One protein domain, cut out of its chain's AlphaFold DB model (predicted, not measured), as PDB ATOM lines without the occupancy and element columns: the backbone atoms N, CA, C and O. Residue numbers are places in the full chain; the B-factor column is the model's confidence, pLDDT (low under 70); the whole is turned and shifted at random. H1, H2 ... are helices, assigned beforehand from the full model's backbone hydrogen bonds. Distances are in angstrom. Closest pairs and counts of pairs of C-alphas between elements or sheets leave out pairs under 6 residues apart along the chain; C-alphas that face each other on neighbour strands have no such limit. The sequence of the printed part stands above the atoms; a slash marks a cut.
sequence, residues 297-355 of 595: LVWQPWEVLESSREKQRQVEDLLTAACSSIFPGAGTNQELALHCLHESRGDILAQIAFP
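AT A GLANCE: This is residues 297 to 355 of the 595 residues of the protein "ELM2 domain-containing protein" of Cervus elaphus hippelaphus (UniProt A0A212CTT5). Three helices with their centres in a triangle make the body: the long H2 and the shorter H4 run nearly the same way, and H3 slants from the later residues of H2 over to H4, running against both. The tiny H1 makes a corner at the start of H2, and a loop, residues 323 to 333, swings out past the other end of H2 before the chain folds back into H3. The printed part has 59 residues with four named helices, in the order H1, H2, H3, H4, and no named strand; its class is all helix. It is compact, with a radius of gyration of the C-alphas of 10.9 A, and rounded, spanning 32 by 25 by 17 A.

IN THESE COORDINATES: Find C-alpha 309 at (-21.763, -43.189, 21.154); from there H2, residues 309 to 322, runs 19.5 A to C-alpha 322 at (-5.005, -42.565, 11.124). Before it, look at residues 303 to 306 for H1, 5.0 A long. After it, H3, residues 334 to 343, runs 14.1 A. H4, residues 348 to 355, runs 11.6 A and ends with C-alpha 355 at (-7.097, -45.384, 2.114).

HOW THE PARTS SIT: Start from H2, the hub, which touches the three other helices. With residues 318 to 322 alone it touches H3, where the closest C-alphas, those of Leu 319 and Gln 334, are 5.5 A apart; the two run opposite ways at a steep tilt of 57 degrees. With residues 314 to 318 alone H2 only just touches H4, with 3 pairs of C-alphas within 8 A; the closest, those of Val 315 and Ile 348, are 7.3 A apart, and the two run the same way at a shallow tilt of 13 degrees. H3 and H4 touch, their closest C-alphas being those of Leu 341 and Gln 351 at 6.1 A; they run opposite ways at a steep tilt of 69 degrees, only just short of about perpendicular. With residues 311 to 312 alone H2 only just touches H1, with 3 pairs of C-alphas within 8 A and only at the corner by their link, the closest being Leu 305 and Lys 311 at 5.5 A between C-alphas. H1 is apart from H3 and H4. In the backbones of H2 and H3 every O i to N i+4 pair is within hydrogen-bond range; in H4 3 of 4 are, and H1 is too short for such a pair.

THE WHOLE: The two C-alphas farthest apart, those of Ser 307 and Ala 330, are 32.6 A apart. The printed part has no cut. The link from H2 to H3, with 11 residues, is long, while those from H1 to H2 and from H3 to H4 are tight. Look in the B-factor column for the model's confidence: the mean pLDDT of the printed part is 75.6, and residues 325 to 333 and 350 to 355 are under 70.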
ATOM      1  N   LEU A 297     -15.878 -25.010   2.777       86.88
ATOM      2  CA  LEU A 297     -16.321 -25.849   3.889       86.88
ATOM      3  C   LEU A 297     -15.483 -27.136   3.937       86.88
ATOM      4  O   LEU A 297     -15.712 -28.062   3.164       86.88
ATOM      5  N   VAL A 298     -14.512 -27.193   4.851       83.81
ATOM      6  CA  VAL A 298     -13.609 -28.353   5.025       83.81
ATOM      7  C   VAL A 298     -14.086 -29.371   6.068       83.81
ATOM      8  O   VAL A 298     -13.601 -30.501   6.090       83.81
ATOM      9  N   TRP A 299     -15.016 -28.978   6.941       85.50
ATOM     10  CA  TRP A 299     -15.629 -29.823   7.967       85.50
ATOM     11  C   TRP A 299     -16.975 -29.233   8.396       85.50
ATOM     12  O   TRP A 299     -17.097 -28.016   8.533       85.50
ATOM     13  N   GLN A 300     -17.946 -30.094   8.700       85.62
ATOM     14  CA  GLN A 300     -19.165 -29.732   9.425       85.62
ATOM     15  C   GLN A 300     -19.499 -30.815  10.467       85.62
ATOM     16  O   GLN A 300     -19.160 -31.980  10.238       85.62
ATOM     17  N   PRO A 301     -20.155 -30.466  11.591       80.75
ATOM     18  CA  PRO A 301     -20.761 -31.447  12.488       80.75
ATOM     19  C   PRO A 301     -21.756 -32.334  11.735       80.75
ATOM     20  O   PRO A 301     -22.466 -31.867  10.842       80.75
ATOM     21  N   TRP A 302     -21.831 -33.609  12.111       79.94
ATOM     22  CA  TRP A 302     -22.810 -34.541  11.557       79.94
ATOM     23  C   TRP A 302     -23.604 -35.158  12.704       79.94
ATOM     24  O   TRP A 302     -23.115 -36.056  13.386       79.94
ATOM     25  N   GLU A 303     -24.864 -34.744  12.858       78.06
ATOM     26  CA  GLU A 303     -25.819 -35.299  13.837       78.06
ATOM     27  C   GLU A 303     -25.844 -36.839  13.815       78.06
ATOM     28  O   GLU A 303     -25.958 -37.504  14.839       78.06
ATOM     29  N   VAL A 304     -25.663 -37.439  12.633       74.56
ATOM     30  CA  VAL A 304     -25.654 -38.895  12.414       74.56
ATOM     31  C   VAL A 304     -24.423 -39.591  13.022       74.56
ATOM     32  O   VAL A 304     -24.491 -40.798  13.261       74.56
ATOM     33  N   LEU A 305     -23.326 -38.867  13.278       74.00
ATOM     34  CA  LEU A 305     -22.145 -39.335  14.017       74.00
ATOM     35  C   LEU A 305     -22.252 -39.041  15.519       74.00
ATOM     36  O   LEU A 305     -21.891 -39.897  16.322       74.00
ATOM     37  N   GLU A 306     -22.764 -37.867  15.896       73.38
ATOM     38  CA  GLU A 306     -22.815 -37.405  17.295       73.38
ATOM     39  C   GLU A 306     -23.960 -38.051  18.098       73.38
ATOM     40  O   GLU A 306     -23.834 -38.286  19.298       73.38
ATOM     41  N   SER A 307     -25.052 -38.442  17.433       77.50
ATOM     42  CA  SER A 307     -26.211 -39.117  18.048       77.50
ATOM     43  C   SER A 307     -25.959 -40.557  18.523       77.50
ATOM     44  O   SER A 307     -26.787 -41.109  19.246       77.50
ATOM     45  N   SER A 308     -24.842 -41.187  18.141       83.88
ATOM     46  CA  SER A 308     -24.490 -42.556  18.543       83.88
ATOM     47  C   SER A 308     -23.092 -42.591  19.144       83.88
ATOM     48  O   SER A 308     -22.089 -42.347  18.472       83.88
ATOM     49  N   ARG A 309     -23.021 -42.988  20.419       84.50
ATOM     50  CA  ARG A 309     -21.763 -43.189  21.154       84.50
ATOM     51  C   ARG A 309     -20.867 -44.227  20.473       84.50
ATOM     52  O   ARG A 309     -19.647 -44.131  20.542       84.50
ATOM     53  N   GLU A 310     -21.476 -45.192  19.798       85.12
ATOM     54  CA  GLU A 310     -20.834 -46.277  19.063       85.12
ATOM     55  C   GLU A 310     -20.158 -45.741  17.797       85.12
ATOM     56  O   GLU A 310     -19.002 -46.071  17.538       85.12
ATOM     57  N   LYS A 311     -20.828 -44.857  17.043       81.00
ATOM     58  CA  LYS A 311     -20.229 -44.175  15.884       81.00
ATOM     59  C   LYS A 311     -19.164 -43.172  16.298       81.00
ATOM     60  O   LYS A 311     -18.096 -43.156  15.696       81.00
ATOM     61  N   GLN A 312     -19.400 -42.383  17.346       85.62
ATOM     62  CA  GLN A 312     -18.372 -41.484  17.869       85.62
ATOM     63  C   GLN A 312     -17.132 -42.272  18.318       85.62
ATOM     64  O   GLN A 312     -16.011 -41.867  18.016       85.62
ATOM     65  N   ARG A 313     -17.314 -43.458  18.917       87.06
ATOM     66  CA  ARG A 313     -16.205 -44.370  19.217       87.06
ATOM     67  C   ARG A 313     -15.517 -44.913  17.961       87.06
ATOM     68  O   ARG A 313     -14.293 -44.935  17.912       87.06
ATOM     69  N   GLN A 314     -16.266 -45.281  16.923       85.31
ATOM     70  CA  GLN A 314     -15.691 -45.675  15.630       85.31
ATOM     71  C   GLN A 314     -14.884 -44.537  14.977       85.31
ATOM     72  O   GLN A 314     -13.883 -44.814  14.321       85.31
ATOM     73  N   VAL A 315     -15.257 -43.268  15.192       86.12
ATOM     74  CA  VAL A 315     -14.454 -42.104  14.776       86.12
ATOM     75  C   VAL A 315     -13.197 -41.952  15.641       86.12
ATOM     76  O   VAL A 315     -12.123 -41.752  15.083       86.12
ATOM     77  N   GLU A 316     -13.265 -42.116  16.969       87.75
ATOM     78  CA  GLU A 316     -12.067 -42.156  17.835       87.75
ATOM     79  C   GLU A 316     -11.076 -43.248  17.390       87.75
ATOM     80  O   GLU A 316      -9.872 -42.999  17.271       87.75
ATOM     81  N   ASP A 317     -11.581 -44.448  17.101       86.12
ATOM     82  CA  ASP A 317     -10.780 -45.588  16.654       86.12
ATOM     83  C   ASP A 317     -10.238 -45.378  15.221       86.12
ATOM     84  O   ASP A 317      -9.079 -45.707  14.958       86.12
ATOM     85  N   LEU A 318     -10.994 -44.734  14.316       84.44
ATOM     86  CA  LEU A 318     -10.521 -44.313  12.986       84.44
ATOM     87  C   LEU A 318      -9.410 -43.253  13.075       84.44
ATOM     88  O   LEU A 318      -8.394 -43.378  12.395       84.44
ATOM     89  N   LEU A 319      -9.559 -42.232  13.924       85.19
ATOM     90  CA  LEU A 319      -8.541 -41.194  14.137       85.19
ATOM     91  C   LEU A 319      -7.283 -41.766  14.804       85.19
ATOM     92  O   LEU A 319      -6.166 -41.347  14.496       85.19
ATOM     93  N   THR A 320      -7.442 -42.766  15.671       85.75
ATOM     94  CA  THR A 320      -6.327 -43.524  16.256       85.75
ATOM     95  C   THR A 320      -5.625 -44.378  15.194       85.75
ATOM     96  O   THR A 320      -4.395 -44.384  15.117       85.75
ATOM     97  N   ALA A 321      -6.380 -45.030  14.304       80.50
ATOM     98  CA  ALA A 321      -5.840 -45.757  13.157       80.50
ATOM     99  C   ALA A 321      -5.149 -44.828  12.139       80.50
ATOM    100  O   ALA A 321      -4.134 -45.216  11.558       80.50
ATOM    101  N   ALA A 322      -5.622 -43.590  11.970       78.25
ATOM    102  CA  ALA A 322      -5.005 -42.565  11.124       78.25
ATOM    103  C   ALA A 322      -3.647 -42.059  11.647       78.25
ATOM    104  O   ALA A 322      -2.805 -41.629  10.862       78.25
ATOM    105  N   CYS A 323      -3.390 -42.174  12.955       73.31
ATOM    106  CA  CYS A 323      -2.065 -41.949  13.542       73.31
ATOM    107  C   CYS A 323      -1.087 -43.122  13.333       73.31
ATOM    108  O   CYS A 323       0.095 -42.996  13.657       73.31
ATOM    109  N   SER A 324      -1.556 -44.265  12.824       71.38
ATOM    110  CA  SER A 324      -0.731 -45.448  12.562       71.38
ATOM    111  C   SER A 324      -0.225 -45.501  11.113       71.38
ATOM    112  O   SER A 324      -0.657 -44.745  10.244       71.38
ATOM    113  N   SER A 325       0.659 -46.455  10.813       67.31
ATOM    114  CA  SER A 325       1.226 -46.675   9.471       67.31
ATOM    115  C   SER A 325       0.228 -47.170   8.405       67.31
ATOM    116  O   SER A 325       0.644 -47.480   7.287       67.31
ATOM    117  N   ILE A 326      -1.070 -47.242   8.722       63.28
ATOM    118  CA  ILE A 326      -2.152 -47.595   7.791       63.28
ATOM    119  C   ILE A 326      -2.291 -46.563   6.659       63.28
ATOM    120  O   ILE A 326      -2.591 -46.943   5.526       63.28
ATOM    121  N   PHE A 327      -2.043 -45.275   6.929       60.97
ATOM    122  CA  PHE A 327      -2.214 -44.204   5.940       60.97
ATOM    123  C   PHE A 327      -0.884 -43.849   5.238       60.97
ATOM    124  O   PHE A 327       0.117 -43.569   5.903       60.97
ATOM    125  N   PRO A 328      -0.828 -43.840   3.888       55.22
ATOM    126  CA  PRO A 328       0.415 -43.663   3.134       55.22
ATOM    127  C   PRO A 328       0.838 -42.187   2.995       55.22
ATOM    128  O   PRO A 328       0.897 -41.636   1.896       55.22
ATOM    129  N   GLY A 329       1.196 -41.558   4.113       58.09
ATOM    130  CA  GLY A 329       1.805 -40.228   4.175       58.09
ATOM    131  C   GLY A 329       2.381 -39.997   5.569       58.09
ATOM    132  O   GLY A 329       1.661 -40.140   6.546       58.09
ATOM    133  N   ALA A 330       3.680 -39.706   5.681       44.62
ATOM    134  CA  ALA A 330       4.389 -39.716   6.965       44.62
ATOM    135  C   ALA A 330       4.098 -38.466   7.824       44.62
ATOM    136  O   ALA A 330       4.923 -37.562   7.931       44.62
ATOM    137  N   GLY A 331       2.919 -38.459   8.438       52.22
ATOM    138  CA  GLY A 331       2.443 -37.531   9.457       52.22
ATOM    139  C   GLY A 331       1.209 -38.142  10.125       52.22
ATOM    140  O   GLY A 331       0.481 -38.906   9.492       52.22
ATOM    141  N   THR A 332       0.985 -37.865  11.410       60.16
ATOM    142  CA  THR A 332      -0.164 -38.385  12.176       60.16
ATOM    143  C   THR A 332      -1.428 -37.599  11.825       60.16
ATOM    144  O   THR A 332      -1.935 -36.809  12.621       60.16
ATOM    145  N   ASN A 333      -1.882 -37.753  10.583       69.19
ATOM    146  CA  ASN A 333      -2.790 -36.824   9.918       69.19
ATOM    147  C   ASN A 333      -4.259 -37.089  10.286       69.19
ATOM    148  O   ASN A 333      -5.074 -37.440   9.433       69.19
ATOM    149  N   GLN A 334      -4.608 -36.875  11.557       78.81
ATOM    150  CA  GLN A 334      -6.002 -36.844  12.021       78.81
ATOM    151  C   GLN A 334      -6.831 -35.838  11.207       78.81
ATOM    152  O   GLN A 334      -7.954 -36.138  10.823       78.81
ATOM    153  N   GLU A 335      -6.233 -34.700  10.845       80.94
ATOM    154  CA  GLU A 335      -6.801 -33.685   9.948       80.94
ATOM    155  C   GLU A 335      -7.194 -34.256   8.572       80.94
ATOM    156  O   GLU A 335      -8.261 -33.935   8.058       80.94
ATOM    157  N   LEU A 336      -6.381 -35.153   7.996       78.56
ATOM    158  CA  LEU A 336      -6.699 -35.815   6.725       78.56
ATOM    159  C   LEU A 336      -7.841 -36.822   6.897       78.56
ATOM    160  O   LEU A 336      -8.719 -36.894   6.045       78.56
ATOM    161  N   ALA A 337      -7.859 -37.578   7.997       82.56
ATOM    162  CA  ALA A 337      -8.956 -38.497   8.287       82.56
ATOM    163  C   ALA A 337     -10.287 -37.756   8.521       82.56
ATOM    164  O   ALA A 337     -11.320 -38.224   8.051       82.56
ATOM    165  N   LEU A 338     -10.264 -36.580   9.161       84.25
ATOM    166  CA  LEU A 338     -11.430 -35.698   9.292       84.25
ATOM    167  C   LEU A 338     -11.861 -35.107   7.942       84.25
ATOM    168  O   LEU A 338     -13.038 -35.194   7.602       84.25
ATOM    169  N   HIS A 339     -10.931 -34.571   7.144       82.44
ATOM    170  CA  HIS A 339     -11.233 -34.055   5.803       82.44
ATOM    171  C   HIS A 339     -11.905 -35.121   4.931       82.44
ATOM    172  O   HIS A 339     -12.953 -34.881   4.334       82.44
ATOM    173  N   CYS A 340     -11.335 -36.325   4.874       79.12
ATOM    174  CA  CYS A 340     -11.918 -37.397   4.084       79.12
ATOM    175  C   CYS A 340     -13.261 -37.868   4.686       79.12
ATOM    176  O   CYS A 340     -14.206 -38.087   3.936       79.12
ATOM    177  N   LEU A 341     -13.417 -37.953   6.015       85.12
ATOM    178  CA  LEU A 341     -14.708 -38.269   6.652       85.12
ATOM    179  C   LEU A 341     -15.798 -37.226   6.337       85.12
ATOM    180  O   LEU A 341     -16.969 -37.584   6.206       85.12
ATOM    181  N   HIS A 342     -15.425 -35.959   6.152       84.94
ATOM    182  CA  HIS A 342     -16.312 -34.930   5.609       84.94
ATOM    183  C   HIS A 342     -16.642 -35.180   4.123       84.94
ATOM    184  O   HIS A 342     -17.810 -35.117   3.741       84.94
ATOM    185  N   GLU A 343     -15.654 -35.562   3.305       82.69
ATOM    186  CA  GLU A 343     -15.821 -35.944   1.890       82.69
ATOM    187  C   GLU A 343     -16.799 -37.128   1.702       82.69
ATOM    188  O   GLU A 343     -17.638 -37.093   0.801       82.69
ATOM    189  N   SER A 344     -16.789 -38.133   2.594       81.50
ATOM    190  CA  SER A 344     -17.787 -39.226   2.617       81.50
ATOM    191  C   SER A 344     -19.063 -38.915   3.409       81.50
ATOM    192  O   SER A 344     -19.838 -39.826   3.701       81.50
ATOM    193  N   ARG A 345     -19.313 -37.646   3.756       78.56
ATOM    194  CA  ARG A 345     -20.523 -37.183   4.461       78.56
ATOM    195  C   ARG A 345     -20.801 -37.914   5.786       78.56
ATOM    196  O   ARG A 345     -21.951 -38.158   6.144       78.56
ATOM    197  N   GLY A 346     -19.740 -38.294   6.497       75.25
ATOM    198  CA  GLY A 346     -19.809 -39.035   7.756       75.25
ATOM    199  C   GLY A 346     -19.851 -40.565   7.629       75.25
ATOM    200  O   GLY A 346     -19.935 -41.238   8.654       75.25
ATOM    201  N   ASP A 347     -19.761 -41.151   6.427       79.19
ATOM    202  CA  ASP A 347     -19.631 -42.610   6.283       79.19
ATOM    203  C   ASP A 347     -18.202 -43.083   6.619       79.19
ATOM    204  O   ASP A 347     -17.245 -42.846   5.871       79.19
ATOM    205  N   ILE A 348     -18.087 -43.787   7.748       74.69
ATOM    206  CA  ILE A 348     -16.859 -44.377   8.299       74.69
ATOM    207  C   ILE A 348     -16.391 -45.601   7.486       74.69
ATOM    208  O   ILE A 348     -15.190 -45.843   7.367       74.69
ATOM    209  N   LEU A 349     -17.303 -46.380   6.894       72.31
ATOM    210  CA  LEU A 349     -16.950 -47.574   6.117       72.31
ATOM    211  C   LEU A 349     -16.405 -47.191   4.739       72.31
ATOM    212  O   LEU A 349     -15.383 -47.740   4.315       72.31
ATOM    213  N   ALA A 350     -16.992 -46.178   4.097       66.94
ATOM    214  CA  ALA A 350     -16.387 -45.533   2.932       66.94
ATOM    215  C   ALA A 350     -14.958 -45.041   3.245       66.94
ATOM    216  O   ALA A 350     -14.029 -45.307   2.474       66.94
ATOM    217  N   GLN A 351     -14.739 -44.433   4.421       61.12
ATOM    218  CA  GLN A 351     -13.404 -44.005   4.867       61.12
ATOM    219  C   GLN A 351     -12.386 -45.115   5.096       61.12
ATOM    220  O   GLN A 351     -11.190 -44.836   5.111       61.12
ATOM    221  N   ILE A 352     -12.810 -46.367   5.244       61.69
ATOM    222  CA  ILE A 352     -11.899 -47.510   5.392       61.69
ATOM    223  C   ILE A 352     -11.632 -48.186   4.030       61.69
ATOM    224  O   ILE A 352     -10.623 -48.879   3.866       61.69
ATOM    225  N   ALA A 353     -12.453 -47.911   3.008       56.38
ATOM    226  CA  ALA A 353     -12.210 -48.316   1.622       56.38
ATOM    227  C   ALA A 353     -11.226 -47.376   0.887       56.38
ATOM    228  O   ALA A 353     -10.260 -47.841   0.270       56.38
ATOM    229  N   PHE A 354     -11.409 -46.054   0.994       53.69
ATOM    230  CA  PHE A 354     -10.577 -45.051   0.306       53.69
ATOM    231  C   PHE A 354      -9.063 -44.981   0.650       53.69
ATOM    232  O   PHE A 354      -8.303 -44.578  -0.239       53.69
ATOM    233  N   PRO A 355      -8.536 -45.423   1.818       55.56
ATOM    234  CA  PRO A 355      -7.097 -45.384   2.114       55.56
ATOM    235  C   PRO A 355      -6.276 -46.279   1.177       55.56
ATOM    236  O   PRO A 355      -5.063 -46.113   1.033       55.56
TER     237      PRO A 355